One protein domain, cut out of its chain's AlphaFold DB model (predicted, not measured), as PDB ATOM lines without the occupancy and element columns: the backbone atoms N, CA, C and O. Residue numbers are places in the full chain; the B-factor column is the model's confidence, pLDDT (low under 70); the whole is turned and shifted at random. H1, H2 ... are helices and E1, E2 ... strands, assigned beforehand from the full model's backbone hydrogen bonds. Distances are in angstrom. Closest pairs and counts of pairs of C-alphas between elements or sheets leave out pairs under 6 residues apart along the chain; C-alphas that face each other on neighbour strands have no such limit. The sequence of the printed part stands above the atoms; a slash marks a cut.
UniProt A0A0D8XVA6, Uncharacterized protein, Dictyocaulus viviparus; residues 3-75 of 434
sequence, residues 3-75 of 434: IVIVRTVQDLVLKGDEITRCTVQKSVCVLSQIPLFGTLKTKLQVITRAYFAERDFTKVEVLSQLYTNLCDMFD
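What this domain is: This is residues 3 to 75 of the 434 residues of an uncharacterized protein of Dictyocaulus viviparus (UniProt A0A0D8XVA6). Picture a rod made of two hairpins side by side, a two-stranded one of E1 and E2 and a helical one of H1 and H2, with H1 near the strands and H2 away from them. The long loop of residues 9 to 22 makes one end of the rod. The printed part has 73 residues, in the order E1, E2, H1, H2, with one antiparallel sheet, E1 - E2; the class is mixed, helices and strands. It is only just loose, close to compact, with a radius of gyration of the C-alphas of 13.8 A, and it spans 41 by 19 by 18 A.

Where its parts are: Find C-alpha 3 at (-2.610, -24.501, 94.974); from there E1 runs through residues 3 to 8, 17.1 A. E2 follows at residues 23 to 29, 19.7 A. Look next at residues 37 to 54 for H1, 25.2 A, beginning at (6.801, -18.877, 101.331). H2, residues 61 to 73, runs 18.3 A to C-alpha 73 at (16.807, -28.072, 101.002).

How they stand to each other: E1 and E2 form an antiparallel hairpin at 162 degrees; look for N 5 and O 26, 3.0 A apart and within hydrogen-bond range. The closest C-alphas of E2 and H1 are those of Val 28 and Thr 48, 6.7 A apart. H1 and H2, a helical hairpin, touch, closest at the C-alphas of Tyr 51 and Val 62, 6.7 A. They run opposite ways at a shallow tilt of 16 degrees. H2 is apart from E1 and E2. In H1 and H2 every O i to N i+4 pair is within hydrogen-bond range.

The domain as a whole: The two C-alphas farthest apart, those of Cys 22 and Asp 75, are 42.6 A from each other. The printed part has no cut. The link from E1 to E2 is long, with 14 residues. The mean pLDDT of the printed part is 73.7; look for values under 70 in 28 residues, among them 3 to 10, 16 to 21 and 32 to 39.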
ATOM      1  N   ILE A   3      -2.316 -24.821  96.381       59.06
ATOM      2  CA  ILE A   3      -2.610 -24.501  94.974       59.06
ATOM      3  C   ILE A   3      -3.788 -25.367  94.527       59.06
ATOM      4  O   ILE A   3      -3.712 -26.591  94.606       59.06
ATOM      5  N   VAL A   4      -4.876 -24.736  94.082       56.34
ATOM      6  CA  VAL A   4      -6.095 -25.408  93.601       56.34
ATOM      7  C   VAL A   4      -6.151 -25.322  92.080       56.34
ATOM      8  O   VAL A   4      -5.962 -24.243  91.526       56.34
ATOM      9  N   ILE A   5      -6.440 -26.440  91.410       65.56
ATOM     10  CA  ILE A   5      -6.699 -26.469  89.965       65.56
ATOM     11  C   ILE A   5      -8.017 -27.203  89.705       65.56
ATOM     12  O   ILE A   5      -8.285 -28.274  90.259       65.56
ATOM     13  N   VAL A   6      -8.845 -26.595  88.856       65.00
ATOM     14  CA  VAL A   6     -10.142 -27.117  88.416       65.00
ATOM     15  C   VAL A   6     -10.009 -27.576  86.967       65.00
ATOM     16  O   VAL A   6      -9.520 -26.821  86.130       65.00
ATOM     17  N   ARG A   7     -10.437 -28.804  86.661       65.50
ATOM     18  CA  ARG A   7     -10.480 -29.340  85.290       65.50
ATOM     19  C   ARG A   7     -11.821 -29.998  84.988       65.50
ATOM     20  O   ARG A   7     -12.510 -30.457  85.899       65.50
ATOM     21  N   THR A   8     -12.183 -30.070  83.708       65.25
ATOM     22  CA  THR A   8     -13.316 -30.895  83.277       65.25
ATOM     23  C   THR A   8     -12.888 -32.355  83.164       65.25
ATOM     24  O   THR A   8     -11.725 -32.661  82.904       65.25
ATOM     25  N   VAL A   9     -13.821 -33.284  83.360       64.19
ATOM     26  CA  VAL A   9     -13.519 -34.728  83.312       64.19
ATOM     27  C   VAL A   9     -13.133 -35.209  81.915       64.19
ATOM     28  O   VAL A   9     -12.464 -36.228  81.767       64.19
ATOM     29  N   GLN A  10     -13.520 -34.468  80.879       66.50
ATOM     30  CA  GLN A  10     -13.140 -34.758  79.496       66.50
ATOM     31  C   GLN A  10     -11.642 -34.541  79.247       66.50
ATOM     32  O   GLN A  10     -11.084 -35.176  78.359       66.50
ATOM     33  N   ASP A  11     -10.982 -33.713  80.063       72.06
ATOM     34  CA  ASP A  11      -9.564 -33.388  79.918       72.06
ATOM     35  C   ASP A  11      -8.621 -34.420  80.558       72.06
ATOM     36  O   ASP A  11      -7.402 -34.280  80.409       72.06
ATOM     37  N   LEU A  12      -9.152 -35.409  81.292       72.06
ATOM     38  CA  LEU A  12      -8.373 -36.409  82.029       72.06
ATOM     39  C   LEU A  12      -7.982 -37.597  81.152       72.06
ATOM     40  O   LEU A  12      -8.797 -38.110  80.386       72.06
ATOM     41  N   VAL A  13      -6.736 -38.049  81.310       74.75
ATOM     42  CA  VAL A  13      -6.198 -39.225  80.607       74.75
ATOM     43  C   VAL A  13      -6.693 -40.511  81.268       74.75
ATOM     44  O   VAL A  13      -7.077 -41.451  80.576       74.75
ATOM     45  N   LEU A  14      -6.760 -40.525  82.601       69.69
ATOM     46  CA  LEU A  14      -7.305 -41.619  83.402       69.69
ATOM     47  C   LEU A  14      -8.542 -41.139  84.167       69.69
ATOM     48  O   LEU A  14      -8.512 -40.118  84.855       69.69
ATOM     49  N   LYS A  15      -9.643 -41.878  84.021       71.94
ATOM     50  CA  LYS A  15     -10.910 -41.632  84.719       71.94
ATOM     51  C   LYS A  15     -11.100 -42.744  85.739       71.94
ATOM     52  O   LYS A  15     -11.362 -43.875  85.347       71.94
ATOM     53  N   GLY A  16     -10.919 -42.425  87.015       66.62
ATOM     54  CA  GLY A  16     -11.268 -43.338  88.096       66.62
ATOM     55  C   GLY A  16     -12.785 -43.416  88.287       66.62
ATOM     56  O   GLY A  16     -13.506 -42.456  87.984       66.62
ATOM     57  N   ASP A  17     -13.267 -44.551  88.791       65.31
ATOM     58  CA  ASP A  17     -14.693 -44.815  89.036       65.31
ATOM     59  C   ASP A  17     -15.304 -43.850  90.073       65.31
ATOM     60  O   ASP A  17     -16.517 -43.648  90.128       65.31
ATOM     61  N   GLU A  18     -14.467 -43.188  90.877       62.75
ATOM     62  CA  GLU A  18     -14.855 -42.182  91.865       62.75
ATOM     63  C   GLU A  18     -15.263 -40.824  91.259       62.75
ATOM     64  O   GLU A  18     -15.812 -39.960  91.954       62.75
ATOM     65  N   ILE A  19     -15.010 -40.606  89.964       63.56
ATOM     66  CA  ILE A  19     -15.267 -39.335  89.284       63.56
ATOM     67  C   ILE A  19     -16.695 -39.319  88.716       63.56
ATOM     68  O   ILE A  19     -16.944 -39.588  87.545       63.56
ATOM     69  N   THR A  20     -17.654 -38.948  89.565       62.03
ATOM     70  CA  THR A  20     -19.097 -38.923  89.238       62.03
ATOM     71  C   THR A  20     -19.628 -37.556  88.780       62.03
ATOM     72  O   THR A  20     -20.798 -37.427  88.425       62.03
ATOM     73  N   ARG A  21     -18.794 -36.507  88.789       65.50
ATOM     74  CA  ARG A  21     -19.169 -35.116  88.449       65.50
ATOM     75  C   ARG A  21     -18.545 -34.675  87.125       65.50
ATOM     76  O   ARG A  21     -17.562 -35.250  86.695       65.50
ATOM     77  N   CYS A  22     -19.065 -33.619  86.492       70.62
ATOM     78  CA  CYS A  22     -18.525 -33.083  85.227       70.62
ATOM     79  C   CYS A  22     -17.183 -32.334  85.374       70.62
ATOM     80  O   CYS A  22     -16.484 -32.105  84.382       70.62
ATOM     81  N   THR A  23     -16.805 -31.973  86.603       65.62
ATOM     82  CA  THR A  23     -15.555 -31.280  86.935       65.62
ATOM     83  C   THR A  23     -14.851 -31.947  88.113       65.62
ATOM     84  O   THR A  23     -15.488 -32.465  89.032       65.62
ATOM     85  N   VAL A  24     -13.521 -31.922  88.081       69.44
ATOM     86  CA  VAL A  24     -12.632 -32.424  89.131       69.44
ATOM     87  C   VAL A  24     -11.836 -31.249  89.679       69.44
ATOM     88  O   VAL A  24     -11.150 -30.541  88.941       69.44
ATOM     89  N   GLN A  25     -11.939 -31.043  90.990       71.62
ATOM     90  CA  GLN A  25     -11.145 -30.068  91.730       71.62
ATOM     91  C   GLN A  25     -10.145 -30.820  92.598       71.62
ATOM     92  O   GLN A  25     -10.535 -31.605  93.463       71.62
ATOM     93  N   LYS A  26      -8.854 -30.589  92.372       78.12
ATOM     94  CA  LYS A  26      -7.789 -31.133  93.221       78.12
ATOM     95  C   LYS A  26      -6.880 -29.990  93.649       78.12
ATOM     96  O   LYS A  26      -6.797 -28.951  92.991       78.12
ATOM     97  N   SER A  27      -6.199 -30.176  94.770       76.56
ATOM     98  CA  SER A  27      -5.223 -29.208  95.255       76.56
ATOM     99  C   SER A  27      -4.014 -29.902  95.843       76.56
ATOM    100  O   SER A  27      -4.178 -30.880  96.566       76.56
ATOM    101  N   VAL A  28      -2.832 -29.354  95.577       81.25
ATOM    102  CA  VAL A  28      -1.596 -29.755  96.252       81.25
ATOM    103  C   VAL A  28      -1.374 -28.792  97.415       81.25
ATOM    104  O   VAL A  28      -1.412 -27.568  97.243       81.25
ATOM    105  N   CYS A  29      -1.184 -29.356  98.606       77.19
ATOM    106  CA  CYS A  29      -0.935 -28.618  99.836       77.19
ATOM    107  C   CYS A  29       0.425 -29.021 100.398       77.19
ATOM    108  O   CYS A  29       0.683 -30.207 100.575       77.19
ATOM    109  N   VAL A  30       1.255 -28.034 100.724       76.06
ATOM    110  CA  VAL A  30       2.469 -28.242 101.520       76.06
ATOM    111  C   VAL A  30       2.205 -27.735 102.927       76.06
ATOM    112  O   VAL A  30       1.831 -26.564 103.106       76.06
ATOM    113  N   LEU A  31       2.384 -28.629 103.896       73.00
ATOM    114  CA  LEU A  31       2.444 -28.316 105.317       73.00
ATOM    115  C   LEU A  31       3.919 -28.173 105.674       73.00
ATOM    116  O   LEU A  31       4.693 -29.100 105.475       73.00
ATOM    117  N   SER A  32       4.295 -26.990 106.135       66.81
ATOM    118  CA  SER A  32       5.649 -26.689 106.582       66.81
ATOM    119  C   SER A  32       5.550 -26.139 107.992       66.81
ATOM    120  O   SER A  32       4.634 -25.365 108.275       66.81
ATOM    121  N   GLN A  33       6.488 -26.526 108.848       61.06
ATOM    122  CA  GLN A  33       6.665 -25.924 110.172       61.06
ATOM    123  C   GLN A  33       7.372 -24.559 110.076       61.06
ATOM    124  O   GLN A  33       7.352 -23.784 111.022       61.06
ATOM    125  N   ILE A  34       7.935 -24.241 108.904       56.72
ATOM    126  CA  ILE A  34       8.742 -23.048 108.638       56.72
ATOM    127  C   ILE A  34       8.085 -22.243 107.485       56.72
ATOM    128  O   ILE A  34       7.883 -22.801 106.397       56.72
ATOM    129  N   PRO A  35       7.705 -20.958 107.659       53.31
ATOM    130  CA  PRO A  35       7.050 -20.112 106.648       53.31
ATOM    131  C   PRO A  35       7.979 -19.627 105.513       53.31
ATOM    132  O   PRO A  35       8.072 -18.436 105.219       53.31
ATOM    133  N   LEU A  36       8.623 -20.549 104.792       62.94
ATOM    134  CA  LEU A  36       9.507 -20.252 103.649       62.94
ATOM    135  C   LEU A  36       8.726 -20.016 102.352       62.94
ATOM    136  O   LEU A  36       8.914 -20.698 101.340       62.94
ATOM    137  N   PHE A  37       7.800 -19.058 102.382       60.00
ATOM    138  CA  PHE A  37       6.801 -18.877 101.331       60.00
ATOM    139  C   PHE A  37       7.400 -18.619  99.947       60.00
ATOM    140  O   PHE A  37       6.887 -19.180  98.988       60.00
ATOM    141  N   GLY A  38       8.467 -17.824  99.813       59.66
ATOM    142  CA  GLY A  38       9.058 -17.495  98.506       59.66
ATOM    143  C   GLY A  38       9.611 -18.721  97.771       59.66
ATOM    144  O   GLY A  38       9.193 -19.041  96.650       59.66
ATOM    145  N   THR A  39      10.504 -19.457  98.436       65.81
ATOM    146  CA  THR A  39      11.143 -20.664  97.892       65.81
ATOM    147  C   THR A  39      10.135 -21.796  97.704       65.81
ATOM    148  O   THR A  39      10.096 -22.415  96.634       65.81
ATOM    149  N   LEU A  40       9.255 -22.018  98.693       71.56
ATOM    150  CA  LEU A  40       8.189 -23.016  98.599       71.56
ATOM    151  C   LEU A  40       7.227 -22.691  97.456       71.56
ATOM    152  O   LEU A  40       6.879 -23.585  96.689       71.56
ATOM    153  N   LYS A  41       6.828 -21.424  97.289       68.75
ATOM    154  CA  LYS A  41       5.882 -21.007  96.247       68.75
ATOM    155  C   LYS A  41       6.422 -21.265  94.855       68.75
ATOM    156  O   LYS A  41       5.711 -21.861  94.049       68.75
ATOM    157  N   THR A  42       7.660 -20.864  94.586       70.94
ATOM    158  CA  THR A  42       8.271 -21.018  93.259       70.94
ATOM    159  C   THR A  42       8.363 -22.492  92.860       70.94
ATOM    160  O   THR A  42       7.917 -22.870  91.775       70.94
ATOM    161  N   LYS A  43       8.853 -23.357  93.760       75.56
ATOM    162  CA  LYS A  43       8.968 -24.799  93.486       75.56
ATOM    163  C   LYS A  43       7.614 -25.493  93.408       75.56
ATOM    164  O   LYS A  43       7.361 -26.241  92.461       75.56
ATOM    165  N   LEU A  44       6.725 -25.202  94.358       81.56
ATOM    166  CA  LEU A  44       5.384 -25.772  94.381       81.56
ATOM    167  C   LEU A  44       4.607 -25.378  93.126       81.56
ATOM    168  O   LEU A  44       3.923 -26.223  92.563       81.56
ATOM    169  N   GLN A  45       4.732 -24.141  92.640       78.06
ATOM    170  CA  GLN A  45       4.040 -23.684  91.436       78.06
ATOM    171  C   GLN A  45       4.472 -24.455  90.185       78.06
ATOM    172  O   GLN A  45       3.608 -24.893  89.424       78.06
ATOM    173  N   VAL A  46       5.777 -24.641  89.971       82.44
ATOM    174  CA  VAL A  46       6.302 -25.373  88.804       82.44
ATOM    175  C   VAL A  46       5.863 -26.833  88.842       82.44
ATOM    176  O   VAL A  46       5.295 -27.338  87.873       82.44
ATOM    177  N   ILE A  47       6.060 -27.494  89.982       82.56
ATOM    178  CA  ILE A  47       5.808 -28.931  90.107       82.56
ATOM    179  C   ILE A  47       4.310 -29.235  90.129       82.56
ATOM    180  O   ILE A  47       3.861 -30.171  89.474       82.56
ATOM    181  N   THR A  48       3.509 -28.394  90.790       82.88
ATOM    182  CA  THR A  48       2.048 -28.520  90.747       82.88
ATOM    183  C   THR A  48       1.550 -28.365  89.313       82.88
ATOM    184  O   THR A  48       0.764 -29.184  88.850       82.88
ATOM    185  N   ARG A  49       2.039 -27.377  88.549       82.25
ATOM    186  CA  ARG A  49       1.661 -27.231  87.132       82.25
ATOM    187  C   ARG A  49       2.028 -28.460  86.301       82.25
ATOM    188  O   ARG A  49       1.197 -28.883  85.503       82.25
ATOM    189  N   ALA A  50       3.214 -29.034  86.508       84.12
ATOM    190  CA  ALA A  50       3.643 -30.253  85.826       84.12
ATOM    191  C   ALA A  50       2.735 -31.448  86.168       84.12
ATOM    192  O   ALA A  50       2.175 -32.069  85.269       84.12
ATOM    193  N   TYR A  51       2.478 -31.693  87.457       85.12
ATOM    194  CA  TYR A  51       1.581 -32.759  87.918       85.12
ATOM    195  C   TYR A  51       0.161 -32.618  87.345       85.12
ATOM    196  O   TYR A  51      -0.431 -33.573  86.854       85.12
ATOM    197  N   PHE A  52      -0.390 -31.404  87.317       83.88
ATOM    198  CA  PHE A  52      -1.707 -31.165  86.722       83.88
ATOM    199  C   PHE A  52      -1.715 -31.165  85.186       83.88
ATOM    200  O   PHE A  52      -2.802 -31.193  84.596       83.88
ATOM    201  N   ALA A  53      -0.558 -31.081  84.527       83.19
ATOM    202  CA  ALA A  53      -0.430 -31.197  83.076       83.19
ATOM    203  C   ALA A  53      -0.409 -32.661  82.611       83.19
ATOM    204  O   ALA A  53      -0.918 -32.934  81.525       83.19
ATOM    205  N   GLU A  54       0.075 -33.584  83.452       81.44
ATOM    206  CA  GLU A  54       0.048 -35.038  83.210       81.44
ATOM    207  C   GLU A  54      -1.379 -35.578  83.025       81.44
ATOM    208  O   GLU A  54      -1.568 -36.569  82.326       81.44
ATOM    209  N   ARG A  55      -2.394 -34.920  83.619       79.69
ATOM    210  CA  ARG A  55      -3.829 -35.299  83.541       79.69
ATOM    211  C   ARG A  55      -4.127 -36.727  84.026       79.69
ATOM    212  O   ARG A  55      -5.221 -37.242  83.787       79.69
ATOM    213  N   ASP A  56      -3.170 -37.324  84.721       82.19
ATOM    214  CA  ASP A  56      -3.241 -38.607  85.390       82.19
ATOM    215  C   ASP A  56      -2.813 -38.403  86.846       82.19
ATOM    216  O   ASP A  56      -1.653 -38.117  87.145       82.19
ATOM    217  N   PHE A  57      -3.779 -38.489  87.757       80.56
ATOM    218  CA  PHE A  57      -3.557 -38.170  89.163       80.56
ATOM    219  C   PHE A  57      -3.024 -39.350  89.979       80.56
ATOM    220  O   PHE A  57      -2.676 -39.141  91.143       80.56
ATOM    221  N   THR A  58      -2.919 -40.556  89.409       81.56
ATOM    222  CA  THR A  58      -2.306 -41.692  90.116       81.56
ATOM    223  C   THR A  58      -0.789 -41.554  90.213       81.56
ATOM    224  O   THR A  58      -0.186 -42.124  91.119       81.56
ATOM    225  N   LYS A  59      -0.175 -40.761  89.325       82.50
ATOM    226  CA  LYS A  59       1.274 -40.528  89.258       82.50
ATOM    227  C   LYS A  59       1.777 -39.561  90.325       82.50
ATOM    228  O   LYS A  59       2.075 -38.392  90.069       82.50
ATOM    229  N   VAL A  60       1.824 -40.032  91.564       85.00
ATOM    230  CA  VAL A  60       2.261 -39.235  92.716       85.00
ATOM    231  C   VAL A  60       3.785 -39.138  92.844       85.00
ATOM    232  O   VAL A  60       4.263 -38.428  93.723       85.00
ATOM    233  N   GLU A  61       4.567 -39.777  91.966       86.25
ATOM    234  CA  GLU A  61       6.038 -39.799  92.031       86.25
ATOM    235  C   GLU A  61       6.630 -38.388  91.981       86.25
ATOM    236  O   GLU A  61       7.545 -38.060  92.736       86.25
ATOM    237  N   VAL A  62       6.048 -37.521  91.149       85.00
ATOM    238  CA  VAL A  62       6.432 -36.109  91.026       85.00
ATOM    239  C   VAL A  62       6.223 -35.353  92.348       85.00
ATOM    240  O   VAL A  62       7.016 -34.478  92.701       85.00
ATOM    241  N   LEU A  63       5.177 -35.700  93.107       85.88
ATOM    242  CA  LEU A  63       4.897 -35.110  94.420       85.88
ATOM    243  C   LEU A  63       5.808 -35.695  95.508       85.88
ATOM    244  O   LEU A  63       6.274 -34.951  96.369       85.88
ATOM    245  N   SER A  64       6.112 -36.993  95.446       86.94
ATOM    246  CA  SER A  64       7.079 -37.632  96.344       86.94
ATOM    247  C   SER A  64       8.476 -37.035  96.174       86.94
ATOM    248  O   SER A  64       9.128 -36.698  97.156       86.94
ATOM    249  N   GLN A  65       8.914 -36.813  94.934       85.69
ATOM    250  CA  GLN A  65      10.211 -36.198  94.662       85.69
ATOM    251  C   GLN A  65      10.250 -34.718  95.060       85.69
ATOM    252  O   GLN A  65      11.280 -34.231  95.519       85.69
ATOM    253  N   LEU A  66       9.128 -33.997  94.940       84.56
ATOM    254  CA  LEU A  66       8.994 -32.665  95.531       84.56
ATOM    255  C   LEU A  66       9.210 -32.713  97.045       84.56
ATOM    256  O   LEU A  66       9.974 -31.899  97.546       84.56
ATOM    257  N   TYR A  67       8.565 -33.640  97.755       85.06
ATOM    258  CA  TYR A  67       8.709 -33.764  99.205       85.06
ATOM    259  C   TYR A  67      10.170 -33.983  99.614       85.06
ATOM    260  O   TYR A  67      10.689 -33.196 100.400       85.06
ATOM    261  N   THR A  68      10.861 -34.962  99.018       86.56
ATOM    262  CA  THR A  68      12.281 -35.225  99.317       86.56
ATOM    263  C   THR A  68      13.154 -34.003  99.036       86.56
ATOM    264  O   THR A  68      13.902 -33.573  99.904       86.56
ATOM    265  N   ASN A  69      12.978 -33.363  97.875       83.94
ATOM    266  CA  ASN A  69      13.727 -32.154  97.527       83.94
ATOM    267  C   ASN A  69      13.474 -30.992  98.497       83.94
ATOM    268  O   ASN A  69      14.358 -30.165  98.694       83.94
ATOM    269  N   LEU A  70      12.259 -30.865  99.040       80.56
ATOM    270  CA  LEU A  70      11.958 -29.842 100.038       80.56
ATOM    271  C   LEU A  70      12.629 -30.167 101.376       80.56
ATOM    272  O   LEU A  70      13.168 -29.259 101.992       80.56
ATOM    273  N   CYS A  71      12.634 -31.432 101.800       81.31
ATOM    274  CA  CYS A  71      13.327 -31.859 103.015       81.31
ATOM    275  C   CYS A  71      14.842 -31.625 102.922       81.31
ATOM    276  O   CYS A  71      15.405 -31.012 103.821       81.31
ATOM    277  N   ASP A  72      15.480 -32.012 101.814       80.94
ATOM    278  CA  ASP A  72      16.933 -31.863 101.625       80.94
ATOM    279  C   ASP A  72      17.380 -30.391 101.585       80.94
ATOM    280  O   ASP A  72      18.500 -30.047 101.954       80.94
ATOM    281  N   MET A  73      16.509 -29.501 101.105       71.38
ATOM    282  CA  MET A  73      16.807 -28.072 101.002       71.38
ATOM    283  C   MET A  73      16.740 -27.320 102.329       71.38
ATOM    284  O   MET A  73      17.319 -26.240 102.422       71.38
ATOM    285  N   PHE A  74      15.996 -27.834 103.306       69.75
ATOM    286  CA  PHE A  74      15.698 -27.137 104.559       69.75
ATOM    287  C   PHE A  74      16.215 -27.904 105.776       69.75
ATOM    288  O   PHE A  74      15.580 -27.903 106.826       69.75
ATOM    289  N   ASP A  75      17.366 -28.559 105.619       64.12
ATOM    290  CA  ASP A  75      18.026 -29.303 106.688       64.12
ATOM    291  C   ASP A  75      18.496 -28.364 107.823       64.12
ATOM    292  O   ASP A  75      18.807 -27.188 107.581       64.12
TER     293      ASP A  75